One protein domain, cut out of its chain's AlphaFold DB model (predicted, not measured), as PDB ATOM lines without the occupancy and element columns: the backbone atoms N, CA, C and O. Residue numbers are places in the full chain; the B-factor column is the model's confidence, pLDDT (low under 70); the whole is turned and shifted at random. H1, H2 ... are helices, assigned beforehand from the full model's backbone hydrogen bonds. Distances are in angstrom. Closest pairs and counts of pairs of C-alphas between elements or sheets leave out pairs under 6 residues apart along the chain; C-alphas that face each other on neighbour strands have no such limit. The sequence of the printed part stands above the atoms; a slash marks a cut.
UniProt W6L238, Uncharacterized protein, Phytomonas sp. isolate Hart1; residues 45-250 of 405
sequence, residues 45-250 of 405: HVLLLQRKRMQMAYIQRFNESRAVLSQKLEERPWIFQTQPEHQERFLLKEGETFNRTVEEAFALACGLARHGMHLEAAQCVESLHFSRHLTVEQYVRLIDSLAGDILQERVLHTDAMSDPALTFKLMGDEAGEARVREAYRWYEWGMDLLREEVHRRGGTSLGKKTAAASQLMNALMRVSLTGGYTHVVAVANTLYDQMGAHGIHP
ATOM      1  N   HIS A  45      38.739   9.834 -43.633       98.12
ATOM      2  CA  HIS A  45      40.031   9.314 -43.182       98.12
ATOM      3  C   HIS A  45      40.137   9.244 -41.652       98.12
ATOM      4  O   HIS A  45      40.586   8.231 -41.122       98.12
ATOM      5  N   VAL A  46      39.688  10.282 -40.937       98.50
ATOM      6  CA  VAL A  46      39.688  10.306 -39.464       98.50
ATOM      7  C   VAL A  46      38.818   9.183 -38.895       98.50
ATOM      8  O   VAL A  46      39.275   8.464 -38.010       98.50
ATOM      9  N   LEU A  47      37.612   8.977 -39.438       98.19
ATOM     10  CA  LEU A  47      36.722   7.891 -39.015       98.19
ATOM     11  C   LEU A  47      37.352   6.511 -39.246       98.19
ATOM     12  O   LEU A  47      37.322   5.662 -38.358       98.19
ATOM     13  N   LEU A  48      37.960   6.289 -40.416       97.75
ATOM     14  CA  LEU A  48      38.638   5.028 -40.731       97.75
ATOM     15  C   LEU A  48      39.846   4.783 -39.816       97.75
ATOM     16  O   LEU A  48      40.028   3.672 -39.319       97.75
ATOM     17  N   LEU A  49      40.643   5.819 -39.547       98.44
ATOM     18  CA  LEU A  49      41.786   5.729 -38.642       98.44
ATOM     19  C   LEU A  49      41.346   5.419 -37.204       98.44
ATOM     20  O   LEU A  49      41.966   4.587 -36.543       98.44
ATOM     21  N   GLN A  50      40.273   6.054 -36.725       98.56
ATOM     22  CA  GLN A  50      39.713   5.783 -35.402       98.56
ATOM     23  C   GLN A  50      39.207   4.340 -35.294       98.56
ATOM     24  O   GLN A  50      39.546   3.657 -34.330       98.56
ATOM     25  N   ARG A  51      38.470   3.846 -36.298       97.94
ATOM     26  CA  ARG A  51      38.011   2.444 -36.351       97.94
ATOM     27  C   ARG A  51      39.177   1.463 -36.291       97.94
ATOM     28  O   ARG A  51      39.160   0.564 -35.457       97.94
ATOM     29  N   LYS A  52      40.227   1.696 -37.084       98.12
ATOM     30  CA  LYS A  52      41.439   0.864 -37.065       98.12
ATOM     31  C   LYS A  52      42.101   0.836 -35.682       98.12
ATOM     32  O   LYS A  52      42.503  -0.223 -35.219       98.12
ATOM     33  N   ARG A  53      42.204   1.985 -35.005       98.50
ATOM     34  CA  ARG A  53      42.769   2.055 -33.644       98.50
ATOM     35  C   ARG A  53      41.929   1.283 -32.628       98.50
ATOM     36  O   ARG A  53      42.502   0.576 -31.808       98.50
ATOM     37  N   MET A  54      40.600   1.385 -32.700       98.06
ATOM     38  CA  MET A  54      39.709   0.614 -31.825       98.06
ATOM     39  C   MET A  54      39.878  -0.893 -32.052       98.06
ATOM     40  O   MET A  54      40.057  -1.624 -31.086       98.06
ATOM     41  N   GLN A  55      39.927  -1.349 -33.308       97.75
ATOM     42  CA  GLN A  55      40.191  -2.757 -33.634       97.75
ATOM     43  C   GLN A  55      41.522  -3.245 -33.049       97.75
ATOM     44  O   GLN A  55      41.565  -4.290 -32.407       97.75
ATOM     45  N   MET A  56      42.598  -2.467 -33.207       98.31
ATOM     46  CA  MET A  56      43.901  -2.808 -32.626       98.31
ATOM     47  C   MET A  56      43.854  -2.911 -31.096       98.31
ATOM     48  O   MET A  56      44.497  -3.795 -30.541       98.31
ATOM     49  N   ALA A  57      43.077  -2.058 -30.420       98.19
ATOM     50  CA  ALA A  57      42.914  -2.123 -28.970       98.19
ATOM     51  C   ALA A  57      42.210  -3.417 -28.517       98.19
ATOM     52  O   ALA A  57      42.642  -4.033 -27.546       98.19
ATOM     53  N   TYR A  58      41.178  -3.872 -29.241       97.88
ATOM     54  CA  TYR A  58      40.528  -5.161 -28.964       97.88
ATOM     55  C   TYR A  58      41.480  -6.346 -29.175       97.88
ATOM     56  O   TYR A  58      41.546  -7.228 -28.321       97.88
ATOM     57  N   ILE A  59      42.262  -6.343 -30.263       98.12
ATOM     58  CA  ILE A  59      43.276  -7.381 -30.530       98.12
ATOM     59  C   ILE A  59      44.319  -7.413 -29.413       98.12
ATOM     60  O   ILE A  59      44.661  -8.481 -28.915       98.12
ATOM     61  N   GLN A  60      44.820  -6.245 -29.008       98.50
ATOM     62  CA  GLN A  60      45.812  -6.146 -27.945       98.50
ATOM     63  C   GLN A  60      45.266  -6.703 -26.625       98.50
ATOM     64  O   GLN A  60      45.912  -7.557 -26.027       98.50
ATOM     65  N   ARG A  61      44.057  -6.295 -26.222       98.44
ATOM     66  CA  ARG A  61      43.407  -6.791 -25.000       98.44
ATOM     67  C   ARG A  61      43.230  -8.312 -25.019       98.44
ATOM     68  O   ARG A  61      43.495  -8.962 -24.013       98.44
ATOM     69  N   PHE A  62      42.810  -8.870 -26.156       98.50
ATOM     70  CA  PHE A  62      42.671 -10.316 -26.340       98.50
ATOM     71  C   PHE A  62      44.020 -11.046 -26.239       98.50
ATOM     72  O   PHE A  62      44.123 -12.085 -25.592       98.50
ATOM     73  N   ASN A  63      45.073 -10.500 -26.849       98.38
ATOM     74  CA  ASN A  63      46.409 -11.095 -26.793       98.38
ATOM     75  C   ASN A  63      47.002 -11.042 -25.379       98.38
ATOM     76  O   ASN A  63      47.613 -12.012 -24.945       98.38
ATOM     77  N   GLU A  64      46.798  -9.940 -24.653       98.50
ATOM     78  CA  GLU A  64      47.219  -9.796 -23.258       98.50
ATOM     79  C   GLU A  64      46.505 -10.813 -22.356       98.50
ATOM     80  O   GLU A  64      47.161 -11.527 -21.597       98.50
ATOM     81  N   SER A  65      45.177 -10.948 -22.470       98.38
ATOM     82  CA  SER A  65      44.422 -11.919 -21.666       98.38
ATOM     83  C   SER A  65      44.793 -13.364 -22.000       98.38
ATOM     84  O   SER A  65      44.939 -14.188 -21.094       98.38
ATOM     85  N   ARG A  66      45.019 -13.665 -23.284       98.12
ATOM     86  CA  ARG A  66      45.503 -14.973 -23.736       98.12
ATOM     87  C   ARG A  66      46.899 -15.280 -23.186       98.12
ATOM     88  O   ARG A  66      47.103 -16.375 -22.673       98.12
ATOM     89  N   ALA A  67      47.826 -14.322 -23.231       98.06
ATOM     90  CA  ALA A  67      49.188 -14.493 -22.724       98.06
ATOM     91  C   ALA A  67      49.217 -14.784 -21.215       98.06
ATOM     92  O   ALA A  67      49.964 -15.654 -20.778       98.06
ATOM     93  N   VAL A  68      48.356 -14.127 -20.426       98.00
ATOM     94  CA  VAL A  68      48.217 -14.410 -18.985       98.00
ATOM     95  C   VAL A  68      47.782 -15.856 -18.735       98.00
ATOM     96  O   VAL A  68      48.258 -16.489 -17.795       98.00
ATOM     97  N   LEU A  69      46.882 -16.401 -19.558       97.81
ATOM     98  CA  LEU A  69      46.457 -17.796 -19.425       97.81
ATOM     99  C   LEU A  69      47.554 -18.777 -19.840       97.81
ATOM    100  O   LEU A  69      47.755 -19.764 -19.139       97.81
ATOM    101  N   SER A  70      48.282 -18.491 -20.920       97.00
ATOM    102  CA  SER A  70      49.440 -19.293 -21.328       97.00
ATOM    103  C   SER A  70      50.525 -19.304 -20.249       97.00
ATOM    104  O   SER A  70      51.026 -20.368 -19.908       97.00
ATOM    105  N   GLN A  71      50.813 -18.161 -19.620       97.31
ATOM    106  CA  GLN A  71      51.757 -18.095 -18.504       97.31
ATOM    107  C   GLN A  71      51.287 -18.940 -17.309       97.31
ATOM    108  O   GLN A  71      52.057 -19.724 -16.764       97.31
ATOM    109  N   LYS A  72      50.006 -18.842 -16.926       96.44
ATOM    110  CA  LYS A  72      49.434 -19.677 -15.851       96.44
ATOM    111  C   LYS A  72      49.503 -21.173 -16.160       96.44
ATOM    112  O   LYS A  72      49.583 -21.976 -15.233       96.44
ATOM    113  N   LEU A  73      49.434 -21.534 -17.439       95.38
ATOM    114  CA  LEU A  73      49.577 -22.905 -17.912       95.38
ATOM    115  C   LEU A  73      51.018 -23.404 -17.740       95.38
ATOM    116  O   LEU A  73      51.233 -24.489 -17.206       95.38
ATOM    117  N   GLU A  74      51.998 -22.587 -18.132       95.31
ATOM    118  CA  GLU A  74      53.432 -22.883 -18.002       95.31
ATOM    119  C   GLU A  74      53.886 -22.972 -16.540       95.31
ATOM    120  O   GLU A  74      54.680 -23.843 -16.187       95.31
ATOM    121  N   GLU A  75      53.351 -22.118 -15.665       94.50
ATOM    122  CA  GLU A  75      53.641 -22.127 -14.224       94.50
ATOM    123  C   GLU A  75      53.118 -23.390 -13.514       94.50
ATOM    124  O   GLU A  75      53.511 -23.676 -12.379       94.50
ATOM    125  N   ARG A  76      52.229 -24.162 -14.155       89.69
ATOM    126  CA  ARG A  76      51.520 -25.299 -13.546       89.69
ATOM    127  C   ARG A  76      51.652 -26.584 -14.374       89.69
ATOM    128  O   ARG A  76      50.644 -27.185 -14.749       89.69
ATOM    129  N   PRO A  77      52.882 -27.085 -14.602       83.00
ATOM    130  CA  PRO A  77      53.120 -28.253 -15.452       83.00
ATOM    131  C   PRO A  77      52.531 -29.555 -14.882       83.00
ATOM    132  O   PRO A  77      52.325 -30.512 -15.624       83.00
ATOM    133  N   TRP A  78      52.234 -29.600 -13.577       74.81
ATOM    134  CA  TRP A  78      51.651 -30.772 -12.915       74.81
ATOM    135  C   TRP A  78      50.264 -31.146 -13.453       74.81
ATOM    136  O   TRP A  78      49.888 -32.309 -13.365       74.81
ATOM    137  N   ILE A  79      49.531 -30.206 -14.064       74.94
ATOM    138  CA  ILE A  79      48.224 -30.484 -14.685       74.94
ATOM    139  C   ILE A  79      48.362 -31.494 -15.843       74.94
ATOM    140  O   ILE A  79      47.427 -32.241 -16.122       74.94
ATOM    141  N   PHE A  80      49.540 -31.561 -16.473       69.81
ATOM    142  CA  PHE A  80      49.814 -32.391 -17.650       69.81
ATOM    143  C   PHE A  80      50.575 -33.685 -17.357       69.81
ATOM    144  O   PHE A  80      50.817 -34.473 -18.272       69.81
ATOM    145  N   GLN A  81      50.986 -33.928 -16.111       72.44
ATOM    146  CA  GLN A  81      51.670 -35.173 -15.768       72.44
ATOM    147  C   GLN A  81      50.635 -36.294 -15.636       72.44
ATOM    148  O   GLN A  81      50.070 -36.535 -14.577       72.44
ATOM    149  N   THR A  82      50.394 -36.976 -16.753       56.31
ATOM    150  CA  THR A  82      49.397 -38.040 -16.961       56.31
ATOM    151  C   THR A  82      49.662 -39.344 -16.207       56.31
ATOM    152  O   THR A  82      48.935 -40.311 -16.416       56.31
ATOM    153  N   GLN A  83      50.678 -39.421 -15.341       69.19
ATOM    154  CA  GLN A  83      50.932 -40.645 -14.582       69.19
ATOM    155  C   GLN A  83      50.070 -40.684 -13.308       69.19
ATOM    156  O   GLN A  83      50.353 -39.930 -12.371       69.19
ATOM    157  N   PRO A  84      49.062 -41.580 -13.231       62.28
ATOM    158  CA  PRO A  84      48.156 -41.669 -12.081       62.28
ATOM    159  C   PRO A  84      48.899 -41.953 -10.764       62.28
ATOM    160  O   PRO A  84      48.501 -41.466  -9.708       62.28
ATOM    161  N   GLU A  85      50.041 -42.648 -10.823       68.69
ATOM    162  CA  GLU A  85      50.864 -42.973  -9.647       68.69
ATOM    163  C   GLU A  85      51.485 -41.740  -8.965       68.69
ATOM    164  O   GLU A  85      51.698 -41.727  -7.748       68.69
ATOM    165  N   HIS A  86      51.777 -40.681  -9.727       63.91
ATOM    166  CA  HIS A  86      52.327 -39.444  -9.169       63.91
ATOM    167  C   HIS A  86      51.245 -38.545  -8.566       63.91
ATOM    168  O   HIS A  86      51.522 -37.851  -7.584       63.91
ATOM    169  N   GLN A  87      50.013 -38.611  -9.083       61.47
ATOM    170  CA  GLN A  87      48.874 -37.891  -8.517       61.47
ATOM    171  C   GLN A  87      48.539 -38.400  -7.111       61.47
ATOM    172  O   GLN A  87      48.495 -37.594  -6.183       61.47
ATOM    173  N   GLU A  88      48.420 -39.712  -6.896       64.44
ATOM    174  CA  GLU A  88      48.084 -40.270  -5.573       64.44
ATOM    175  C   GLU A  88      49.083 -39.892  -4.468       64.44
ATOM    176  O   GLU A  88      48.692 -39.615  -3.332       64.44
ATOM    177  N   ARG A  89      50.380 -39.796  -4.791       63.75
ATOM    178  CA  ARG A  89      51.407 -39.397  -3.810       63.75
ATOM    179  C   ARG A  89      51.347 -37.924  -3.422       63.75
ATOM    180  O   ARG A  89      51.728 -37.591  -2.299       63.75
ATOM    181  N   PHE A  90      50.895 -37.054  -4.321       62.53
ATOM    182  CA  PHE A  90      50.699 -35.636  -4.017       62.53
ATOM    183  C   PHE A  90      49.399 -35.410  -3.225       62.53
ATOM    184  O   PHE A  90      49.365 -34.574  -2.324       62.53
ATOM    185  N   LEU A  91      48.369 -36.221  -3.496       56.31
ATOM    186  CA  LEU A  91      47.036 -36.148  -2.883       56.31
ATOM    187  C   LEU A  91      47.014 -36.432  -1.372       56.31
ATOM    188  O   LEU A  91      46.180 -35.889  -0.653       56.31
ATOM    189  N   LEU A  92      47.936 -37.252  -0.864       60.41
ATOM    190  CA  LEU A  92      47.921 -37.686   0.538       60.41
ATOM    191  C   LEU A  92      48.468 -36.655   1.541       60.41
ATOM    192  O   LEU A  92      48.330 -36.870   2.744       60.41
ATOM    193  N   LYS A  93      49.102 -35.560   1.097       60.47
ATOM    194  CA  LYS A  93      49.791 -34.635   2.018       60.47
ATOM    195  C   LYS A  93      49.003 -33.389   2.419       60.47
ATOM    196  O   LYS A  93      49.306 -32.845   3.475       60.47
ATOM    197  N   GLU A  94      47.995 -32.951   1.664       60.75
ATOM    198  CA  GLU A  94      47.305 -31.682   1.950       60.75
ATOM    199  C   GLU A  94      45.838 -31.676   1.459       60.75
ATOM    200  O   GLU A  94      45.517 -31.217   0.365       60.75
ATOM    201  N   GLY A  95      44.907 -32.177   2.278       66.75
ATOM    202  CA  GLY A  95      43.488 -32.282   1.892       66.75
ATOM    203  C   GLY A  95      42.779 -30.942   1.627       66.75
ATOM    204  O   GLY A  95      41.857 -30.887   0.817       66.75
ATOM    205  N   GLU A  96      43.208 -29.843   2.258       70.38
ATOM    206  CA  GLU A  96      42.596 -28.517   2.052       70.38
ATOM    207  C   GLU A  96      43.153 -27.765   0.837       70.38
ATOM    208  O   GLU A  96      42.426 -26.993   0.205       70.38
ATOM    209  N   THR A  97      44.418 -27.989   0.467       74.50
ATOM    210  CA  THR A  97      44.980 -27.382  -0.750       74.50
ATOM    211  C   THR A  97      44.439 -28.066  -2.002       74.50
ATOM    212  O   THR A  97      44.341 -27.425  -3.047       74.50
ATOM    213  N   PHE A  98      43.960 -29.309  -1.885       79.06
ATOM    214  CA  PHE A  98      43.434 -30.081  -3.003       79.06
ATOM    215  C   PHE A  98      42.152 -29.517  -3.644       79.06
ATOM    216  O   PHE A  98      42.078 -29.360  -4.859       79.06
ATOM    217  N   ASN A  99      41.137 -29.149  -2.858       82.56
ATOM    218  CA  ASN A  99      39.906 -28.601  -3.451       82.56
ATOM    219  C   ASN A  99      40.176 -27.283  -4.195       82.56
ATOM    220  O   ASN A  99      39.602 -27.035  -5.256       82.56
ATOM    221  N   ARG A 100      41.112 -26.467  -3.687       83.75
ATOM    222  CA  ARG A 100      41.538 -25.233  -4.360       83.75
ATOM    223  C   ARG A 100      42.239 -25.522  -5.682       83.75
ATOM    224  O   ARG A 100      41.974 -24.831  -6.660       83.75
ATOM    225  N   THR A 101      43.091 -26.546  -5.752       88.31
ATOM    226  CA  THR A 101      43.782 -26.879  -7.005       88.31
ATOM    227  C   THR A 101      42.819 -27.381  -8.081       88.31
ATOM    228  O   THR A 101      42.987 -27.013  -9.242       88.31
ATOM    229  N   VAL A 102      41.778 -28.138  -7.714       90.62
ATOM    230  CA  VAL A 102      40.725 -28.591  -8.643       90.62
ATOM    231  C   VAL A 102      39.912 -27.413  -9.185       90.62
ATOM    232  O   VAL A 102      39.733 -27.301 -10.398       90.62
ATOM    233  N   GLU A 103      39.445 -26.510  -8.318       93.94
ATOM    234  CA  GLU A 103      38.688 -25.325  -8.745       93.94
ATOM    235  C   GLU A 103      39.520 -24.408  -9.645       93.94
ATOM    236  O   GLU A 103      39.025 -23.898 -10.655       93.94
ATOM    237  N   GLU A 104      40.800 -24.227  -9.322       93.81
ATOM    238  CA  GLU A 104      41.714 -23.437 -10.139       93.81
ATOM    239  C   GLU A 104      42.003 -24.095 -11.495       93.81
ATOM    240  O   GLU A 104      42.039 -23.393 -12.507       93.81
ATOM    241  N   ALA A 105      42.177 -25.419 -11.545       94.69
ATOM    242  CA  ALA A 105      42.352 -26.161 -12.794       94.69
ATOM    243  C   ALA A 105      41.087 -26.101 -13.665       94.69
ATOM    244  O   ALA A 105      41.175 -25.864 -14.870       94.69
ATOM    245  N   PHE A 106      39.904 -26.221 -13.057       96.69
ATOM    246  CA  PHE A 106      38.622 -26.043 -13.737       96.69
ATOM    247  C   PHE A 106      38.468 -24.623 -14.305       96.69
ATOM    248  O   PHE A 106      38.093 -24.445 -15.468       96.69
ATOM    249  N   ALA A 107      38.792 -23.600 -13.509       97.31
ATOM    250  CA  ALA A 107      38.744 -22.206 -13.939       97.31
ATOM    251  C   ALA A 107      39.748 -21.920 -15.069       97.31
ATOM    252  O   ALA A 107      39.422 -21.187 -16.007       97.31
ATOM    253  N   LEU A 108      40.942 -22.521 -15.007       97.31
ATOM    254  CA  LEU A 108      41.948 -22.439 -16.061       97.31
ATOM    255  C   LEU A 108      41.447 -23.100 -17.350       97.31
ATOM    256  O   LEU A 108      41.481 -22.450 -18.390       97.31
ATOM    257  N   ALA A 109      40.902 -24.319 -17.283       97.69
ATOM    258  CA  ALA A 109      40.336 -25.026 -18.434       97.69
ATOM    259  C   ALA A 109      39.218 -24.217 -19.115       97.69
ATOM    260  O   ALA A 109      39.255 -24.005 -20.328       97.69
ATOM    261  N   CYS A 110      38.281 -23.670 -18.328       98.25
ATOM    262  CA  CYS A 110      37.253 -22.762 -18.841       98.25
ATOM    263  C   CYS A 110      37.880 -21.520 -19.491       98.25
ATOM    264  O   CYS A 110      37.467 -21.105 -20.571       98.25
ATOM    265  N   GLY A 111      38.882 -20.907 -18.854       98.25
ATOM    266  CA  GLY A 111      39.575 -19.732 -19.383       98.25
ATOM    267  C   GLY A 111      40.251 -19.997 -20.731       98.25
ATOM    268  O   GLY A 111      40.102 -19.190 -21.651       98.25
ATOM    269  N   LEU A 112      40.947 -21.129 -20.855       98.25
ATOM    270  CA  LEU A 112      41.611 -21.570 -22.083       98.25
ATOM    271  C   LEU A 112      40.591 -21.782 -23.212       98.25
ATOM    272  O   LEU A 112      40.731 -21.194 -24.289       98.25
ATOM    273  N   ALA A 113      39.515 -22.528 -22.940       98.31
ATOM    274  CA  ALA A 113      38.447 -22.797 -23.903       98.31
ATOM    275  C   ALA A 113      37.751 -21.510 -24.387       98.31
ATOM    276  O   ALA A 113      37.579 -21.324 -25.594       98.31
ATOM    277  N   ARG A 114      37.465 -20.559 -23.481       98.31
ATOM    278  CA  ARG A 114      36.866 -19.248 -23.820       98.31
ATOM    279  C   ARG A 114      37.714 -18.418 -24.791       98.31
ATOM    280  O   ARG A 114      37.166 -17.634 -25.565       98.31
ATOM    281  N   HIS A 115      39.038 -18.597 -24.773       98.50
ATOM    282  CA  HIS A 115      39.983 -17.946 -25.693       98.50
ATOM    283  C   HIS A 115      40.255 -18.757 -26.975       98.50
ATOM    284  O   HIS A 115      41.070 -18.333 -27.794       98.50
ATOM    285  N   GLY A 116      39.605 -19.911 -27.161       97.56
ATOM    286  CA  GLY A 116      39.798 -20.795 -28.317       97.56
ATOM    287  C   GLY A 116      40.958 -21.793 -28.192       97.56
ATOM    288  O   GLY A 116      41.198 -22.553 -29.131       97.56
ATOM    289  N   MET A 117      41.648 -21.842 -27.047       98.12
ATOM    290  CA  MET A 117      42.740 -22.789 -26.749       98.12
ATOM    291  C   MET A 117      42.167 -24.127 -26.261       98.12
ATOM    292  O   MET A 117      42.280 -24.512 -25.098       98.12
ATOM    293  N   HIS A 118      41.424 -24.785 -27.151       97.56
ATOM    294  CA  HIS A 118      40.624 -25.970 -26.840       97.56
ATOM    295  C   HIS A 118      41.469 -27.235 -26.637       97.56
ATOM    296  O   HIS A 118      41.060 -28.100 -25.871       97.56
ATOM    297  N   LEU A 119      42.647 -27.337 -27.263       97.00
ATOM    298  CA  LEU A 119      43.544 -28.489 -27.105       97.00
ATOM    299  C   LEU A 119      44.174 -28.512 -25.708       97.00
ATOM    300  O   LEU A 119      44.189 -29.541 -25.036       97.00
ATOM    301  N   GLU A 120      44.641 -27.357 -25.245       96.81
ATOM    302  CA  GLU A 120      45.202 -27.169 -23.910       96.81
ATOM    303  C   GLU A 120      44.120 -27.341 -22.836       96.81
ATOM    304  O   GLU A 120      44.353 -27.968 -21.799       96.81
ATOM    305  N   ALA A 121      42.909 -26.841 -23.106       97.56
ATOM    306  CA  ALA A 121      41.756 -27.060 -22.241       97.56
ATOM    307  C   ALA A 121      41.385 -28.549 -22.147       97.56
ATOM    308  O   ALA A 121      41.138 -29.030 -21.045       97.56
ATOM    309  N   ALA A 122      41.386 -29.289 -23.262       97.12
ATOM    310  CA  ALA A 122      41.044 -30.713 -23.286       97.12
ATOM    311  C   ALA A 122      41.953 -31.548 -22.381       97.12
ATOM    312  O   ALA A 122      41.456 -32.359 -21.605       97.12
ATOM    313  N   GLN A 123      43.258 -31.279 -22.386       95.25
ATOM    314  CA  GLN A 123      44.211 -31.951 -21.496       95.25
ATOM    315  C   GLN A 123      43.916 -31.677 -20.010       95.25
ATOM    316  O   GLN A 123      43.987 -32.582 -19.178       95.25
ATOM    317  N   CYS A 124      43.527 -30.443 -19.669       94.75
ATOM    318  CA  CYS A 124      43.115 -30.092 -18.306       94.75
ATOM    319  C   CYS A 124      41.802 -30.790 -17.909       94.75
ATOM    320  O   CYS A 124      41.643 -31.231 -16.775       94.75
ATOM    321  N   VAL A 125      40.841 -30.888 -18.832       96.50
ATOM    322  CA  VAL A 125      39.546 -31.536 -18.573       96.50
ATOM    323  C   VAL A 125      39.697 -33.048 -18.430       96.50
ATOM    324  O   VAL A 125      39.039 -33.635 -17.576       96.50
ATOM    325  N   GLU A 126      40.579 -33.679 -19.206       95.56
ATOM    326  CA  GLU A 126      40.888 -35.107 -19.086       95.56
ATOM    327  C   GLU A 126      41.365 -35.462 -17.675       95.56
ATOM    328  O   GLU A 126      40.803 -36.359 -17.044       95.56
ATOM    329  N   SER A 127      42.335 -34.722 -17.128       91.94
ATOM    330  CA  SER A 127      42.841 -34.979 -15.773       91.94
ATOM    331  C   SER A 127      41.776 -34.746 -14.689       91.94
ATOM    332  O   SER A 127      41.679 -35.520 -13.728       91.94
ATOM    333  N   LEU A 128      40.912 -33.741 -14.863       94.31
ATOM    334  CA  LEU A 128      39.773 -33.478 -13.974       94.31
ATOM    335  C   LEU A 128      38.677 -34.556 -14.061       94.31
ATOM    336  O   LEU A 128      38.063 -34.902 -13.050       94.31
ATOM    337  N   HIS A 129      38.432 -35.109 -15.250       94.81
ATOM    338  CA  HIS A 129      37.471 -36.193 -15.446       94.81
ATOM    339  C   HIS A 129      37.963 -37.498 -14.810       94.81
ATOM    340  O   HIS A 129      37.221 -38.119 -14.049       94.81
ATOM    341  N   PHE A 130      39.219 -37.892 -15.059       93.00
ATOM    342  CA  PHE A 130      39.777 -39.141 -14.523       93.00
ATOM    343  C   PHE A 130      39.848 -39.160 -12.996       93.00
ATOM    344  O   PHE A 130      39.657 -40.206 -12.380       93.00
ATOM    345  N   SER A 131      40.043 -37.997 -12.379       90.75
ATOM    346  CA  SER A 131      40.012 -37.842 -10.923       90.75
ATOM    347  C   SER A 131      38.592 -37.824 -10.329       90.75
ATOM    348  O   SER A 131      38.432 -37.826  -9.112       90.75
ATOM    349  N   ARG A 132      37.540 -37.881 -11.165       93.00
ATOM    350  CA  ARG A 132      36.117 -37.902 -10.769       93.00
ATOM    351  C   ARG A 132      35.689 -36.712  -9.900       93.00
ATOM    352  O   ARG A 132      34.776 -36.837  -9.084       93.00
ATOM    353  N   HIS A 133      36.318 -35.551 -10.083       90.62
ATOM    354  CA  HIS A 133      35.980 -34.336  -9.329       90.62
ATOM    355  C   HIS A 133      34.982 -33.418 -10.030       90.62
ATOM    356  O   HIS A 133      34.513 -32.455  -9.425       90.62
ATOM    357  N   LEU A 134      34.652 -33.703 -11.292       96.31
ATOM    358  CA  LEU A 134      33.706 -32.896 -12.047       96.31
ATOM    359  C   LEU A 134      32.260 -33.245 -11.697       96.31
ATOM    360  O   LEU A 134      31.892 -34.415 -11.636       96.31
ATOM    361  N   THR A 135      31.432 -32.220 -11.518       96.38
ATOM    362  CA  THR A 135      29.972 -32.337 -11.423       96.38
ATOM    363  C   THR A 135      29.316 -32.118 -12.786       96.38
ATOM    364  O   THR A 135      29.901 -31.526 -13.697       96.38
ATOM    365  N   VAL A 136      28.059 -32.541 -12.944       96.12
ATOM    366  CA  VAL A 136      27.308 -32.337 -14.198       96.12
ATOM    367  C   VAL A 136      27.190 -30.848 -14.561       96.12
ATOM    368  O   VAL A 136      27.344 -30.474 -15.721       96.12
ATOM    369  N   GLU A 137      26.998 -29.968 -13.574       96.50
ATOM    370  CA  GLU A 137      26.953 -28.515 -13.801       96.50
ATOM    371  C   GLU A 137      28.296 -27.952 -14.293       96.50
ATOM    372  O   GLU A 137      28.330 -27.022 -15.103       96.50
ATOM    373  N   GLN A 138      29.413 -28.518 -13.831       97.56
ATOM    374  CA  GLN A 138      30.743 -28.149 -14.307       97.56
ATOM    375  C   GLN A 138      30.953 -28.575 -15.765       97.56
ATOM    376  O   GLN A 138      31.518 -27.796 -16.531       97.56
ATOM    377  N   TYR A 139      30.419 -29.727 -16.191       98.31
ATOM    378  CA  TYR A 139      30.410 -30.110 -17.610       98.31
ATOM    379  C   TYR A 139      29.622 -29.136 -18.479       98.31
ATOM    380  O   TYR A 139      30.117 -28.740 -19.529       98.31
ATOM    381  N   VAL A 140      28.440 -28.695 -18.035       97.94
ATOM    382  CA  VAL A 140      27.653 -27.681 -18.762       97.94
ATOM    383  C   VAL A 140      28.493 -26.421 -18.991       97.94
ATOM    384  O   VAL A 140      28.587 -25.939 -20.117       97.94
ATOM    385  N   ARG A 141      29.170 -25.926 -17.945       98.31
ATOM    386  CA  ARG A 141      30.036 -24.737 -18.034       98.31
ATOM    387  C   ARG A 141      31.262 -24.949 -18.924       98.31
ATOM    388  O   ARG A 141      31.627 -24.036 -19.661       98.31
ATOM    389  N   LEU A 142      31.892 -26.123 -18.865       98.44
ATOM    390  CA  LEU A 142      33.027 -26.468 -19.726       98.44
ATOM    391  C   LEU A 142      32.601 -26.530 -21.190       98.44
ATOM    392  O   LEU A 142      33.221 -25.885 -22.030       98.44
ATOM    393  N   ILE A 143      31.509 -27.226 -21.502       98.44
ATOM    394  CA  ILE A 143      30.978 -27.275 -22.865       98.44
ATOM    395  C   ILE A 143      30.654 -25.854 -23.329       98.44
ATOM    396  O   ILE A 143      31.154 -25.429 -24.362       98.44
ATOM    397  N   ASP A 144      29.946 -25.058 -22.528       98.00
ATOM    398  CA  ASP A 144      29.650 -23.663 -22.870       98.00
ATOM    399  C   ASP A 144      30.902 -22.816 -23.127       98.00
ATOM    400  O   ASP A 144      30.908 -21.967 -24.022       98.00
ATOM    401  N   SER A 145      31.986 -23.071 -22.396       98.31
ATOM    402  CA  SER A 145      33.257 -22.375 -22.590       98.31
ATOM    403  C   SER A 145      33.892 -22.649 -23.963       98.31
ATOM    404  O   SER A 145      34.561 -21.763 -24.494       98.31
ATOM    405  N   LEU A 146      33.614 -23.800 -24.597       98.44
ATOM    406  CA  LEU A 146      34.076 -24.122 -25.959       98.44
ATOM    407  C   LEU A 146      33.408 -23.277 -27.045       98.44
ATOM    408  O   LEU A 146      33.936 -23.187 -28.159       98.44
ATOM    409  N   ALA A 147      32.286 -22.612 -26.746       97.44
ATOM    410  CA  ALA A 147      31.712 -21.630 -27.662       97.44
ATOM    411  C   ALA A 147      32.670 -20.442 -27.873       97.44
ATOM    412  O   ALA A 147      32.579 -19.761 -28.894       97.44
ATOM    413  N   GLY A 148      33.613 -20.214 -26.949       97.06
ATOM    414  CA  GLY A 148      34.673 -19.226 -27.101       97.06
ATOM    415  C   GLY A 148      34.157 -17.795 -27.011       97.06
ATOM    416  O   GLY A 148      34.364 -17.028 -27.936       97.06
ATOM    417  N   ASP A 149      33.448 -17.420 -25.946       97.50
ATOM    418  CA  ASP A 149      32.826 -16.092 -25.806       97.50
ATOM    419  C   ASP A 149      33.824 -14.917 -25.885       97.50
ATOM    420  O   ASP A 149      33.526 -13.897 -26.504       97.50
ATOM    421  N   ILE A 150      35.031 -15.066 -25.331       98.25
ATOM    422  CA  ILE A 150      36.092 -14.046 -25.415       98.25
ATOM    423  C   ILE A 150      36.669 -13.982 -26.837       98.25
ATOM    424  O   ILE A 150      36.934 -12.899 -27.365       98.25
ATOM    425  N   LEU A 151      36.830 -15.136 -27.490       98.19
ATOM    426  CA  LEU A 151      37.205 -15.193 -28.903       98.19
ATOM    427  C   LEU A 151      36.112 -14.581 -29.799       98.19
ATOM    428  O   LEU A 151      36.432 -13.815 -30.706       98.19
ATOM    429  N   GLN A 152      34.835 -14.835 -29.505       98.19
ATOM    430  CA  GLN A 152      33.692 -14.217 -30.176       98.19
ATOM    431  C   GLN A 152      33.708 -12.700 -30.016       98.19
ATOM    432  O   GLN A 152      33.467 -12.004 -30.995       98.19
ATOM    433  N   GLU A 153      34.023 -12.171 -28.827       98.06
ATOM    434  CA  GLU A 153      34.153 -10.724 -28.607       98.06
ATOM    435  C   GLU A 153      35.262 -10.129 -29.488       98.06
ATOM    436  O   GLU A 153      35.040  -9.106 -30.145       98.06
ATOM    437  N   ARG A 154      36.427 -10.793 -29.585       98.19
ATOM    438  CA  ARG A 154      37.494 -10.390 -30.517       98.19
ATOM    439  C   ARG A 154      36.961 -10.354 -31.945       98.19
ATOM    440  O   ARG A 154      36.967  -9.289 -32.553       98.19
ATOM    441  N   VAL A 155      36.465 -11.486 -32.451       98.38
ATOM    442  CA  VAL A 155      35.977 -11.638 -33.833       98.38
ATOM    443  C   VAL A 155      34.863 -10.636 -34.144       98.38
ATOM    444  O   VAL A 155      34.873 -10.026 -35.213       98.38
ATOM    445  N   LEU A 156      33.937 -10.407 -33.208       98.06
ATOM    446  CA  LEU A 156      32.854  -9.433 -33.328       98.06
ATOM    447  C   LEU A 156      33.402  -8.027 -33.588       98.06
ATOM    448  O   LEU A 156      32.949  -7.350 -34.509       98.06
ATOM    449  N   HIS A 157      34.377  -7.575 -32.800       97.94
ATOM    450  CA  HIS A 157      34.891  -6.210 -32.902       97.94
ATOM    451  C   HIS A 157      35.974  -6.024 -33.974       97.94
ATOM    452  O   HIS A 157      36.142  -4.903 -34.465       97.94
ATOM    453  N   THR A 158      36.693  -7.080 -34.357       97.69
ATOM    454  CA  THR A 158      37.790  -7.002 -35.333       97.69
ATOM    455  C   THR A 158      37.322  -7.318 -36.742       97.69
ATOM    456  O   THR A 158      37.374  -6.440 -37.603       97.69
ATOM    457  N   ASP A 159      36.826  -8.531 -36.964       97.94
ATOM    458  CA  ASP A 159      36.643  -9.093 -38.306       97.94
ATOM    459  C   ASP A 159      35.199  -8.960 -38.780       97.94
ATOM    460  O   ASP A 159      34.945  -8.582 -39.922       97.94
ATOM    461  N   ALA A 160      34.239  -9.171 -37.878       97.38
ATOM    462  CA  ALA A 160      32.818  -9.108 -38.193       97.38
ATOM    463  C   ALA A 160      32.263  -7.673 -38.269       97.38
ATOM    464  O   ALA A 160      31.081  -7.490 -38.543       97.38
ATOM    465  N   MET A 161      33.073  -6.636 -38.010       96.94
ATOM    466  CA  MET A 161      32.636  -5.225 -38.019       96.94
ATOM    467  C   MET A 161      31.387  -4.981 -37.145       96.94
ATOM    468  O   MET A 161      30.457  -4.250 -37.511       96.94
ATOM    469  N   SER A 162      31.370  -5.633 -35.983       97.06
ATOM    470  CA  SER A 162      30.276  -5.676 -35.012       97.06
ATOM    471  C   SER A 162      28.981  -6.315 -35.524       97.06
ATOM    472  O   SER A 162      27.934  -6.112 -34.931       97.06
ATOM    473  N   ASP A 163      29.007  -7.075 -36.621       97.75
ATOM    474  CA  ASP A 163      27.836  -7.800 -37.113       97.75
ATOM    475  C   ASP A 163      27.684  -9.166 -36.411       97.75
ATOM    476  O   ASP A 163      28.501 -10.061 -36.644       97.75
ATOM    477  N   PRO A 164      26.631  -9.373 -35.594       96.94
ATOM    478  CA  PRO A 164      26.466 -10.605 -34.828       96.94
ATOM    479  C   PRO A 164      26.243 -11.850 -35.697       96.94
ATOM    480  O   PRO A 164      26.609 -12.944 -35.275       96.94
ATOM    481  N   ALA A 165      25.638 -11.721 -36.884       96.38
ATOM    482  CA  ALA A 165      25.398 -12.868 -37.762       96.38
ATOM    483  C   ALA A 165      26.706 -13.341 -38.413       96.38
ATOM    484  O   ALA A 165      26.990 -14.540 -38.481       96.38
ATOM    485  N   LEU A 166      27.543 -12.384 -38.823       97.44
ATOM    486  CA  LEU A 166      28.856 -12.657 -39.398       97.44
ATOM    487  C   LEU A 166      29.817 -13.262 -38.365       97.44
ATOM    488  O   LEU A 166      30.626 -14.111 -38.728       97.44
ATOM    489  N   THR A 167      29.693 -12.903 -37.082       98.12
ATOM    490  CA  THR A 167      30.484 -13.523 -36.008       98.12
ATOM    491  C   THR A 167      30.304 -15.040 -35.961       98.12
ATOM    492  O   THR A 167      31.303 -15.744 -35.904       98.12
ATOM    493  N   PHE A 168      29.078 -15.572 -36.055       97.50
ATOM    494  CA  PHE A 168      28.867 -17.030 -36.061       97.50
ATOM    495  C   PHE A 168      29.542 -17.717 -37.251       97.50
ATOM    496  O   PHE A 168      30.136 -18.781 -37.089       97.50
ATOM    497  N   LYS A 169      29.483 -17.090 -38.431       97.12
ATOM    498  CA  LYS A 169      30.110 -17.608 -39.653       97.12
ATOM    499  C   LYS A 169      31.634 -17.661 -39.506       97.12
ATOM    500  O   LYS A 169      32.212 -18.723 -39.694       97.12
ATOM    501  N   LEU A 170      32.255 -16.556 -39.085       98.06
ATOM    502  CA  LEU A 170      33.712 -16.457 -38.919       98.06
ATOM    503  C   LEU A 170      34.247 -17.308 -37.759       98.06
ATOM    504  O   LEU A 170      35.359 -17.816 -37.828       98.06
ATOM    505  N   MET A 171      33.458 -17.514 -36.703       98.00
ATOM    506  CA  MET A 171      33.839 -18.418 -35.612       98.00
ATOM    507  C   MET A 171      33.967 -19.873 -36.065       98.00
ATOM    508  O   MET A 171      34.757 -20.616 -35.481       98.00
ATOM    509  N   GLY A 172      33.225 -20.282 -37.098       96.69
ATOM    510  CA  GLY A 172      33.360 -21.614 -37.686       96.69
ATOM    511  C   GLY A 172      34.760 -21.878 -38.247       96.69
ATOM    512  O   GLY A 172      35.260 -22.997 -38.129       96.69
ATOM    513  N   ASP A 173      35.418 -20.838 -38.766       97.81
ATOM    514  CA  ASP A 173      36.760 -20.929 -39.351       97.81
ATOM    515  C   ASP A 173      37.859 -21.048 -38.273       97.81
ATOM    516  O   ASP A 173      38.934 -21.594 -38.521       97.81
ATOM    517  N   GLU A 174      37.578 -20.611 -37.040       96.62
ATOM    518  CA  GLU A 174      38.485 -20.681 -35.884       96.62
ATOM    519  C   GLU A 174      38.408 -22.072 -35.215       96.62
ATOM    520  O   GLU A 174      37.896 -22.245 -34.100       96.62
ATOM    521  N   ALA A 175      38.886 -23.091 -35.941       96.62
ATOM    522  CA  ALA A 175      38.918 -24.498 -35.525       96.62
ATOM    523  C   ALA A 175      37.547 -25.051 -35.075       96.62
ATOM    524  O   ALA A 175      37.462 -25.835 -34.125       96.62
ATOM    525  N   GLY A 176      36.466 -24.646 -35.755       96.75
ATOM    526  CA  GLY A 176      35.092 -25.000 -35.387       96.75
ATOM    527  C   GLY A 176      34.850 -26.507 -35.258       96.75
ATOM    528  O   GLY A 176      34.278 -26.945 -34.262       96.75
ATOM    529  N   GLU A 177      35.363 -27.312 -36.195       97.75
ATOM    530  CA  GLU A 177      35.200 -28.774 -36.174       97.75
ATOM    531  C   GLU A 177      35.862 -29.417 -34.943       97.75
ATOM    532  O   GLU A 177      35.267 -30.263 -34.277       97.75
ATOM    533  N   ALA A 178      37.087 -28.997 -34.605       98.00
ATOM    534  CA  ALA A 178      37.810 -29.531 -33.455       98.00
ATOM    535  C   ALA A 178      37.131 -29.148 -32.132       98.00
ATOM    536  O   ALA A 178      36.954 -30.006 -31.269       98.00
ATOM    537  N   ARG A 179      36.665 -27.895 -32.001       97.94
ATOM    538  CA  ARG A 179      35.907 -27.439 -30.824       97.94
ATOM    539  C   ARG A 179      34.607 -28.217 -30.644       97.94
ATOM    540  O   ARG A 179      34.297 -28.629 -29.530       97.94
ATOM    541  N   VAL A 180      33.858 -28.448 -31.723       98.19
ATOM    542  CA  VAL A 180      32.613 -29.222 -31.651       98.19
ATOM    543  C   VAL A 180      32.885 -30.689 -31.328       98.19
ATOM    544  O   VAL A 180      32.164 -31.263 -30.516       98.19
ATOM    545  N   ARG A 181      33.936 -31.296 -31.893       98.38
ATOM    546  CA  ARG A 181      34.324 -32.676 -31.565       98.38
ATOM    547  C   ARG A 181      34.621 -32.846 -30.073       98.38
ATOM    548  O   ARG A 181      34.098 -33.774 -29.460       98.38
ATOM    549  N   GLU A 182      35.385 -31.928 -29.483       98.31
ATOM    550  CA  GLU A 182      35.626 -31.931 -28.034       98.31
ATOM    551  C   GLU A 182      34.337 -31.685 -27.238       98.31
ATOM    552  O   GLU A 182      34.113 -32.334 -26.219       98.31
ATOM    553  N   ALA A 183      33.430 -30.832 -27.726       98.44
ATOM    554  CA  ALA A 183      32.139 -30.615 -27.075       98.44
ATOM    555  C   ALA A 183      31.279 -31.889 -27.024       98.44
ATOM    556  O   ALA A 183      30.687 -32.168 -25.982       98.44
ATOM    557  N   TYR A 184      31.241 -32.684 -28.101       98.38
ATOM    558  CA  TYR A 184      30.569 -33.992 -28.098       98.38
ATOM    559  C   TYR A 184      31.206 -34.949 -27.091       98.38
ATOM    560  O   TYR A 184      30.496 -35.579 -26.312       98.38
ATOM    561  N   ARG A 185      32.540 -35.007 -27.049       98.31
ATOM    562  CA  ARG A 185      33.273 -35.851 -26.100       98.31
ATOM    563  C   ARG A 185      32.968 -35.478 -24.647       98.31
ATOM    564  O   ARG A 185      32.671 -36.346 -23.831       98.31
ATOM    565  N   TRP A 186      32.993 -34.187 -24.314       98.31
ATOM    566  CA  TRP A 186      32.689 -33.715 -22.959       98.31
ATOM    567  C   TRP A 186      31.209 -33.891 -22.608       98.31
ATOM    568  O   TRP A 186      30.878 -34.153 -21.453       98.31
ATOM    569  N   TYR A 187      30.318 -33.785 -23.598       98.12
ATOM    570  CA  TYR A 187      28.900 -34.095 -23.441       98.12
ATOM    571  C   TYR A 187      28.676 -35.569 -23.087       98.12
ATOM    572  O   TYR A 187      27.912 -35.854 -22.164       98.12
ATOM    573  N   GLU A 188      29.358 -36.501 -23.755       97.94
ATOM    574  CA  GLU A 188      29.269 -37.933 -23.443       97.94
ATOM    575  C   GLU A 188      29.721 -38.225 -22.008       97.94
ATOM    576  O   GLU A 188      28.969 -38.844 -21.254       97.94
ATOM    577  N   TRP A 189      30.864 -37.676 -21.580       97.94
ATOM    578  CA  TRP A 189      31.329 -37.792 -20.191       97.94
ATOM    579  C   TRP A 189      30.343 -37.214 -19.175       97.94
ATOM    580  O   TRP A 189      30.071 -37.839 -18.149       97.94
ATOM    581  N   GLY A 190      29.770 -36.041 -19.462       97.19
ATOM    582  CA  GLY A 190      28.748 -35.436 -18.610       97.19
ATOM    583  C   GLY A 190      27.479 -36.291 -18.516       97.19
ATOM    584  O   GLY A 190      26.893 -36.419 -17.439       97.19
ATOM    585  N   MET A 191      27.070 -36.919 -19.622       96.12
ATOM    586  CA  MET A 191      25.916 -37.819 -19.662       96.12
ATOM    587  C   MET A 191      26.175 -39.141 -18.933       96.12
ATOM    588  O   MET A 191      25.260 -39.648 -18.282       96.12
ATOM    589  N   ASP A 192      27.386 -39.693 -19.006       96.06
ATOM    590  CA  ASP A 192      27.780 -40.887 -18.250       96.06
ATOM    591  C   ASP A 192      27.781 -40.619 -16.746       96.06
ATOM    592  O   ASP A 192      27.127 -41.344 -15.993       96.06
ATOM    593  N   LEU A 193      28.384 -39.507 -16.316       95.62
ATOM    594  CA  LEU A 193      28.353 -39.079 -14.919       95.62
ATOM    595  C   LEU A 193      26.915 -38.899 -14.408       95.62
ATOM    596  O   LEU A 193      26.568 -39.357 -13.319       95.62
ATOM    597  N   LEU A 194      26.051 -38.269 -15.207       94.88
ATOM    598  CA  LEU A 194      24.647 -38.074 -14.858       94.88
ATOM    599  C   LEU A 194      23.901 -39.411 -14.698       94.88
ATOM    600  O   LEU A 194      23.073 -39.553 -13.796       94.88
ATOM    601  N   ARG A 195      24.190 -40.413 -15.541       93.69
ATOM    602  CA  ARG A 195      23.617 -41.765 -15.405       93.69
ATOM    603  C   ARG A 195      24.069 -42.421 -14.103       93.69
ATOM    604  O   ARG A 195      23.234 -42.998 -13.405       93.69
ATOM    605  N   GLU A 196      25.346 -42.291 -13.749       93.00
ATOM    606  CA  GLU A 196      25.885 -42.807 -12.487       93.00
ATOM    607  C   GLU A 196      25.253 -42.131 -11.261       93.00
ATOM    608  O   GLU A 196      24.909 -42.803 -10.287       93.00
ATOM    609  N   GLU A 197      25.065 -40.808 -11.292       91.62
ATOM    610  CA  GLU A 197      24.408 -40.059 -10.212       91.62
ATOM    611  C   GLU A 197      22.948 -40.478 -10.012       91.62
ATOM    612  O   GLU A 197      22.500 -40.650  -8.876       91.62
ATOM    613  N   VAL A 198      22.205 -40.675 -11.104       90.44
ATOM    614  CA  VAL A 198      20.809 -41.134 -11.049       90.44
ATOM    615  C   VAL A 198      20.725 -42.562 -10.513       90.44
ATOM    616  O   VAL A 198      19.864 -42.846  -9.676       90.44
ATOM    617  N   HIS A 199      21.649 -43.437 -10.924       90.00
ATOM    618  CA  HIS A 199      21.722 -44.807 -10.421       90.00
ATOM    619  C   HIS A 199      22.010 -44.841  -8.912       90.00
ATOM    620  O   HIS A 199      21.317 -45.534  -8.168       90.00
ATOM    621  N   ARG A 200      22.949 -44.013  -8.430       88.62
ATOM    622  CA  ARG A 200      23.254 -43.873  -6.993       88.62
ATOM    623  C   ARG A 200      22.067 -43.386  -6.160       88.62
ATOM    624  O   ARG A 200      21.955 -43.757  -4.997       88.62
ATOM    625  N   ARG A 201      21.170 -42.581  -6.736       88.44
ATOM    626  CA  ARG A 201      19.951 -42.095  -6.063       88.44
ATOM    627  C   ARG A 201      18.786 -43.097  -6.091       88.44
ATOM    628  O   ARG A 201      17.705 -42.761  -5.618       88.44
ATOM    629  N   GLY A 202      18.978 -44.305  -6.632       81.75
ATOM    630  CA  GLY A 202      17.942 -45.344  -6.689       81.75
ATOM    631  C   GLY A 202      16.822 -45.068  -7.700       81.75
ATOM    632  O   GLY A 202      15.767 -45.695  -7.640       81.75
ATOM    633  N   GLY A 203      17.023 -44.130  -8.632       75.56
ATOM    634  CA  GLY A 203      16.042 -43.812  -9.667       75.56
ATOM    635  C   GLY A 203      16.071 -44.834 -10.806       75.56
ATOM    636  O   GLY A 203      17.015 -44.859 -11.590       75.56
ATOM    637  N   THR A 204      15.020 -45.646 -10.945       63.56
ATOM    638  CA  THR A 204      14.829 -46.579 -12.081       63.56
ATOM    639  C   THR A 204      14.318 -45.886 -13.350       63.56
ATOM    640  O   THR A 204      14.426 -46.421 -14.452       63.56
ATOM    641  N   SER A 205      13.795 -44.665 -13.217       56.25
ATOM    642  CA  SER A 205      13.394 -43.813 -14.335       56.25
ATOM    643  C   SER A 205      14.629 -43.151 -14.942       56.25
ATOM    644  O   SER A 205      15.186 -42.236 -14.338       56.25
ATOM    645  N   LEU A 206      15.011 -43.609 -16.142       56.12
ATOM    646  CA  LEU A 206      16.039 -43.057 -17.031       56.12
ATOM    647  C   LEU A 206      16.409 -41.598 -16.701       56.12
ATOM    648  O   LEU A 206      15.564 -40.709 -16.829       56.12
ATOM    649  N   GLY A 207      17.688 -41.329 -16.412       56.62
ATOM    650  CA  GLY A 207      18.246 -39.981 -16.177       56.62
ATOM    651  C   GLY A 207      18.018 -38.948 -17.298       56.62
ATOM    652  O   GLY A 207      18.446 -37.802 -17.191       56.62
ATOM    653  N   LYS A 208      17.294 -39.334 -18.351       60.25
ATOM    654  CA  LYS A 208      16.946 -38.557 -19.532       60.25
ATOM    655  C   LYS A 208      15.855 -37.498 -19.291       60.25
ATOM    656  O   LYS A 208      15.780 -36.553 -20.057       60.25
ATOM    657  N   LYS A 209      15.073 -37.572 -18.204       70.44
ATOM    658  CA  LYS A 209      14.090 -36.520 -17.842       70.44
ATOM    659  C   LYS A 209      14.629 -35.446 -16.892       70.44
ATOM    660  O   LYS A 209      13.863 -34.630 -16.384       70.44
ATOM    661  N   THR A 210      15.923 -35.460 -16.592       84.75
ATOM    662  CA  THR A 210      16.499 -34.502 -15.644       84.75
ATOM    663  C   THR A 210      16.734 -33.147 -16.314       84.75
ATOM    664  O   THR A 210      17.116 -33.070 -17.481       84.75
ATOM    665  N   ALA A 211      16.546 -32.059 -15.562       91.69
ATOM    666  CA  ALA A 211      16.864 -30.711 -16.040       91.69
ATOM    667  C   ALA A 211      18.346 -30.580 -16.451       91.69
ATOM    668  O   ALA A 211      18.659 -29.884 -17.414       91.69
ATOM    669  N   ALA A 212      19.240 -31.311 -15.775       93.81
ATOM    670  CA  ALA A 212      20.669 -31.352 -16.077       93.81
ATOM    671  C   ALA A 212      20.972 -31.928 -17.475       93.81
ATOM    672  O   ALA A 212      21.796 -31.368 -18.195       93.81
ATOM    673  N   ALA A 213      20.261 -32.980 -17.909       95.19
ATOM    674  CA  ALA A 213      20.404 -33.518 -19.268       95.19
ATOM    675  C   ALA A 213      20.025 -32.480 -20.338       95.19
ATOM    676  O   ALA A 213      20.714 -32.338 -21.347       95.19
ATOM    677  N   SER A 214      18.951 -31.717 -20.100       95.94
ATOM    678  CA  SER A 214      18.527 -30.643 -21.006       95.94
ATOM    679  C   SER A 214      19.558 -29.508 -21.060       95.94
ATOM    680  O   SER A 214      19.887 -29.015 -22.138       95.94
ATOM    681  N   GLN A 215      20.153 -29.139 -19.920       96.88
ATOM    682  CA  GLN A 215      21.229 -28.142 -19.865       96.88
ATOM    683  C   GLN A 215      22.489 -28.585 -20.623       96.88
ATOM    684  O   GLN A 215      23.044 -27.782 -21.371       96.88
ATOM    685  N   LEU A 216      22.904 -29.850 -20.490       97.50
ATOM    686  CA  LEU A 216      24.026 -30.415 -21.251       97.50
ATOM    687  C   LEU A 216      23.767 -30.363 -22.762       97.50
ATOM    688  O   LEU A 216      24.626 -29.912 -23.519       97.50
ATOM    689  N   MET A 217      22.571 -30.769 -23.199       97.75
ATOM    690  CA  MET A 217      22.195 -30.722 -24.614       97.75
ATOM    691  C   MET A 217      22.173 -29.280 -25.144       97.75
ATOM    692  O   MET A 217      22.690 -29.004 -26.225       97.75
ATOM    693  N   ASN A 218      21.643 -28.331 -24.369       98.12
ATOM    694  CA  ASN A 218      21.640 -26.917 -24.749       98.12
ATOM    695  C   ASN A 218      23.054 -26.339 -24.870       98.12
ATOM    696  O   ASN A 218      23.309 -25.550 -25.782       98.12
ATOM    697  N   ALA A 219      23.966 -26.720 -23.971       98.31
ATOM    698  CA  ALA A 219      25.364 -26.312 -24.052       98.31
ATOM    699  C   ALA A 219      26.011 -26.843 -25.340       98.31
ATOM    700  O   ALA A 219      26.608 -26.079 -26.098       98.31
ATOM    701  N   LEU A 220      25.792 -28.124 -25.661       98.44
ATOM    702  CA  LEU A 220      26.280 -28.735 -26.899       98.44
ATOM    703  C   LEU A 220      25.731 -28.032 -28.153       98.44
ATOM    704  O   LEU A 220      26.487 -27.718 -29.077       98.44
ATOM    705  N   MET A 221      24.428 -27.736 -28.181       98.56
ATOM    706  CA  MET A 221      23.798 -26.990 -29.275       98.56
ATOM    707  C   MET A 221      24.407 -25.591 -29.429       98.56
ATOM    708  O   MET A 221      24.691 -25.163 -30.547       98.56
ATOM    709  N   ARG A 222      24.668 -24.886 -28.321       98.25
ATOM    710  CA  ARG A 222      25.270 -23.544 -28.334       98.25
ATOM    711  C   ARG A 222      26.681 -23.545 -28.915       98.25
ATOM    712  O   ARG A 222      26.995 -22.671 -29.720       98.25
ATOM    713  N   VAL A 223      27.513 -24.525 -28.561       98.25
ATOM    714  CA  VAL A 223      28.850 -24.675 -29.163       98.25
ATOM    715  C   VAL A 223      28.739 -25.009 -30.645       98.25
ATOM    716  O   VAL A 223      29.444 -24.409 -31.459       98.25
ATOM    717  N   SER A 224      27.813 -25.899 -31.008       98.31
ATOM    718  CA  SER A 224      27.586 -26.327 -32.394       98.31
ATOM    719  C   SER A 224      27.216 -25.164 -33.320       98.31
ATOM    720  O   SER A 224      27.654 -25.145 -34.469       98.31
ATOM    721  N   LEU A 225      26.517 -24.136 -32.816       98.12
ATOM    722  CA  LEU A 225      26.251 -22.900 -33.568       98.12
ATOM    723  C   LEU A 225      27.521 -22.131 -33.968       98.12
ATOM    724  O   LEU A 225      27.503 -21.373 -34.933       98.12
ATOM    725  N   THR A 226      28.617 -22.308 -33.231       97.81
ATOM    726  CA  THR A 226      29.916 -21.667 -33.499       97.81
ATOM    727  C   THR A 226      30.899 -22.588 -34.223       97.81
ATOM    728  O   THR A 226      32.042 -22.197 -34.438       97.81
ATOM    729  N   GLY A 227      30.481 -23.812 -34.562       95.94
ATOM    730  CA  GLY A 227      31.331 -24.855 -35.134       95.94
ATOM    731  C   GLY A 227      31.478 -24.829 -36.653       95.94
ATOM    732  O   GLY A 227      32.219 -25.637 -37.199       95.94
ATOM    733  N   GLY A 228      30.769 -23.935 -37.342       96.88
ATOM    734  CA  GLY A 228      30.696 -23.890 -38.805       96.88
ATOM    735  C   GLY A 228      29.371 -24.422 -39.356       96.88
ATOM    736  O   GLY A 228      28.503 -24.886 -38.617       96.88
ATOM    737  N   TYR A 229      29.192 -24.323 -40.675       97.31
ATOM    738  CA  TYR A 229      27.889 -24.536 -41.320       97.31
ATOM    739  C   TYR A 229      27.318 -25.949 -41.110       97.31
ATOM    740  O   TYR A 229      26.137 -26.096 -40.808       97.31
ATOM    741  N   THR A 230      28.155 -26.986 -41.209       97.75
ATOM    742  CA  THR A 230      27.745 -28.390 -41.026       97.75
ATOM    743  C   THR A 230      27.140 -28.631 -39.643       97.75
ATOM    744  O   THR A 230      26.091 -29.263 -39.517       97.75
ATOM    745  N   HIS A 231      27.760 -28.071 -38.606       97.94
ATOM    746  CA  HIS A 231      27.308 -28.205 -37.227       97.94
ATOM    747  C   HIS A 231      26.093 -27.325 -36.921       97.94
ATOM    748  O   HIS A 231      25.201 -27.769 -36.205       97.94
ATOM    749  N   VAL A 232      25.989 -26.134 -37.522       97.94
ATOM    750  CA  VAL A 232      24.777 -25.300 -37.435       97.94
ATOM    751  C   VAL A 232      23.564 -26.041 -38.012       97.94
ATOM    752  O   VAL A 232      22.496 -26.024 -37.405       97.94
ATOM    753  N   VAL A 233      23.723 -26.733 -39.147       97.94
ATOM    754  CA  VAL A 233      22.665 -27.570 -39.749       97.94
ATOM    755  C   VAL A 233      22.289 -28.747 -38.847       97.94
ATOM    756  O   VAL A 233      21.107 -29.061 -38.688       97.94
ATOM    757  N   ALA A 234      23.281 -29.367 -38.207       97.56
ATOM    758  CA  ALA A 234      23.077 -30.479 -37.286       97.56
ATOM    759  C   ALA A 234      22.237 -30.100 -36.048       97.56
ATOM    760  O   ALA A 234      21.532 -30.955 -35.516       97.56
ATOM    761  N   VAL A 235      22.240 -28.836 -35.602       97.56
ATOM    762  CA  VAL A 235      21.457 -28.409 -34.423       97.56
ATOM    763  C   VAL A 235      19.958 -28.667 -34.608       97.56
ATOM    764  O   VAL A 235      19.358 -29.366 -33.792       97.56
ATOM    765  N   ALA A 236      19.363 -28.137 -35.680       96.44
ATOM    766  CA  ALA A 236      17.931 -28.296 -35.938       96.44
ATOM    767  C   ALA A 236      17.558 -29.716 -36.376       96.44
ATOM    768  O   ALA A 236      16.487 -30.189 -36.020       96.44
ATOM    769  N   ASN A 237      18.427 -30.381 -37.145       96.19
ATOM    770  CA  ASN A 237      18.077 -31.650 -37.783       96.19
ATOM    771  C   ASN A 237      18.444 -32.868 -36.926       96.19
ATOM    772  O   ASN A 237      17.643 -33.774 -36.779       96.19
ATOM    773  N   THR A 238      19.661 -32.937 -36.380       97.31
ATOM    774  CA  THR A 238      20.137 -34.160 -35.711       97.31
ATOM    775  C   THR A 238      20.089 -34.042 -34.197       97.31
ATOM    776  O   THR A 238      19.606 -34.954 -33.538       97.31
ATOM    777  N   LEU A 239      20.569 -32.934 -33.624       97.44
ATOM    778  CA  LEU A 239      20.635 -32.773 -32.167       97.44
ATOM    779  C   LEU A 239      19.243 -32.640 -31.545       97.44
ATOM    780  O   LEU A 239      18.979 -33.236 -30.501       97.44
ATOM    781  N   TYR A 240      18.344 -31.892 -32.189       97.56
ATOM    782  CA  TYR A 240      16.967 -31.759 -31.723       97.56
ATOM    783  C   TYR A 240      16.205 -33.096 -31.775       97.56
ATOM    784  O   TYR A 240      15.579 -33.485 -30.787       97.56
ATOM    785  N   ASP A 241      16.345 -33.857 -32.864       97.06
ATOM    786  CA  ASP A 241      15.733 -35.185 -33.003       97.06
ATOM    787  C   ASP A 241      16.321 -36.198 -32.011       97.06
ATOM    788  O   ASP A 241      15.584 -36.952 -31.370       97.06
ATOM    789  N   GLN A 242      17.646 -36.188 -31.810       95.81
ATOM    790  CA  GLN A 242      18.319 -37.025 -30.810       95.81
ATOM    791  C   GLN A 242      17.835 -36.722 -29.392       95.81
ATOM    792  O   GLN A 242      17.623 -37.643 -28.603       95.81
ATOM    793  N   MET A 243      17.621 -35.448 -29.062       95.81
ATOM    794  CA  MET A 243      17.056 -35.044 -27.777       95.81
ATOM    795  C   MET A 243      15.659 -35.656 -27.570       95.81
ATOM    796  O   MET A 243      15.390 -36.218 -26.505       95.81
ATOM    797  N   GLY A 244      14.811 -35.642 -28.607       94.25
ATOM    798  CA  GLY A 244      13.501 -36.300 -28.611       94.25
ATOM    799  C   GLY A 244      13.585 -37.825 -28.487       94.25
ATOM    800  O   GLY A 244      12.898 -38.412 -27.652       94.25
ATOM    801  N   ALA A 245      14.487 -38.472 -29.232       95.00
ATOM    802  CA  ALA A 245      14.730 -39.919 -29.165       95.00
ATOM    803  C   ALA A 245      15.286 -40.363 -27.801       95.00
ATOM    804  O   ALA A 245      15.037 -41.473 -27.323       95.00
ATOM    805  N   HIS A 246      16.033 -39.486 -27.137       91.88
ATOM    806  CA  HIS A 246      16.464 -39.679 -25.764       91.88
ATOM    807  C   HIS A 246      15.358 -39.352 -24.749       91.88
ATOM    808  O   HIS A 246      15.495 -39.709 -23.588       91.88
ATOM    809  N   GLY A 247      14.236 -38.752 -25.136       93.38
ATOM    810  CA  GLY A 247      13.190 -38.353 -24.191       93.38
ATOM    811  C   GLY A 247      13.649 -37.250 -23.233       93.38
ATOM    812  O   GLY A 247      13.165 -37.181 -22.102       93.38
ATOM    813  N   ILE A 248      14.602 -36.422 -23.671       94.56
ATOM    814  CA  ILE A 248      15.027 -35.210 -22.971       94.56
ATOM    815  C   ILE A 248      14.038 -34.106 -23.340       94.56
ATOM    816  O   ILE A 248      13.803 -33.832 -24.516       94.56
ATOM    817  N   HIS A 249      13.435 -33.471 -22.335       93.56
ATOM    818  CA  HIS A 249      12.457 -32.419 -22.585       93.56
ATOM    819  C   HIS A 249      13.151 -31.114 -23.027       93.56
ATOM    820  O   HIS A 249      14.072 -30.652 -22.334       93.56
ATOM    821  N   PRO A 250      12.722 -30.506 -24.153       96.06
ATOM    822  CA  PRO A 250      13.225 -29.209 -24.582       96.06
ATOM    823  C   PRO A 250      12.873 -28.127 -23.563       96.06
ATOM    824  O   PRO A 250      11.819 -28.145 -22.931       96.06
TER     825      PRO A 250
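Overview. This is residues 45 to 250 of the 405 residues of an uncharacterized protein of Phytomonas sp. isolate Hart1 (UniProt W6L238). A layer of nearly aligned helices, the up-and-down bundle H4, H5, H6, H9 and H10, makes the core of a flat slab; H11 packs on H10 at one edge, and the long H1 runs slantwise past H7 and the last part of H4 at the other. Residues 45 to 50 of H1 stick out, while H7 and H8 make a corner, only just about perpendicular at 71 degrees; H2 packs on H5, and H3, which touches no helix, is close to H4 but not clearly touching it. The printed part has 206 residues with eleven named helices, H1 to H11 in order, and no named strand; the class is all helix. It is compact, with a radius of gyration of the C-alphas of 19.3 A, and only just flat, spanning 68 by 46 by 22 A.

Along the chain. H1, residues 45 to 74, is the longest helix, 43.0 A from C-alpha 45 at (40.031, 9.314, -43.182) to C-alpha 74. H2 is residues 77 to 80 and H3 residues 84 to 91. H4, residues 95 to 114, is 29.6 A long, and H5, residues 118 to 130, 18.1 A. H6 is residues 136 to 145, H7 residues 149 to 158 and H8 residues 164 to 173. H9, residues 176 to 200, runs 36.1 A from C-alpha 176 at (35.092, -25.000, -35.387). H10 is residues 211 to 224, 20.0 A. H11, residues 229 to 245, is 23.6 A long, has a kink of 35 degrees near residue 237, and ends at C-alpha 245 at (14.730, -39.919, -29.165).

Arrangement. H4 is the hub, touching four helices. With H5 it forms a hairpin, closest at the C-alphas of Ala 109 and Ala 121, 4.5 A. H1 touches H4 with residues 66 to 73 alone, closest at Leu 69 and Leu 112, C-alphas 6.7 A apart. H4 and H6 touch at a steep tilt of 35.1 degrees, only just past shallow, with the C-alphas of Arg 114 and Ser 145 4.9 A apart. H4 and H7 only just touch, only at their ends, with 3 pairs of C-alphas within 8 A. H1 and H7 run opposite ways at a shallow tilt of 25 degrees, the C-alphas of Gln 55 and Thr 158 5.2 A apart. H7 touches H8, only just about perpendicular at 71 degrees, closest at the C-alphas of Leu 156 and Thr 167, 5.4 A. H2 touches H5, closest at the C-alphas of Ile 79 and Cys 124, 6.3 A; H3 touches no helix. H6 touches H9, opposite ways at 8 degrees, closest at the C-alphas of Ile 143 and Ala 183, 5.5 A. H9 and H10, then H10 and H11, are hairpins; in the second the C-alphas of Ser 224 and His 231 are 5.2 A apart. Every O i to N i+4 pair is within hydrogen-bond range in H1, H5, H6, H7, H9 and H10; the counts are 3 of 4 in H3, 14 of 16 in H4, 3 of 6 in H8 and 9 of 13 in H11, and H2 is too short for such a pair.

Size, cuts and confidence. The C-alphas of His 45 and Gly 202, the two farthest apart, are 69.3 A apart. The printed part has no cut and no long link. The mean pLDDT of the printed part is 92.1; residue 80, residues 82 to 95 and residues 204 to 208 are under 70.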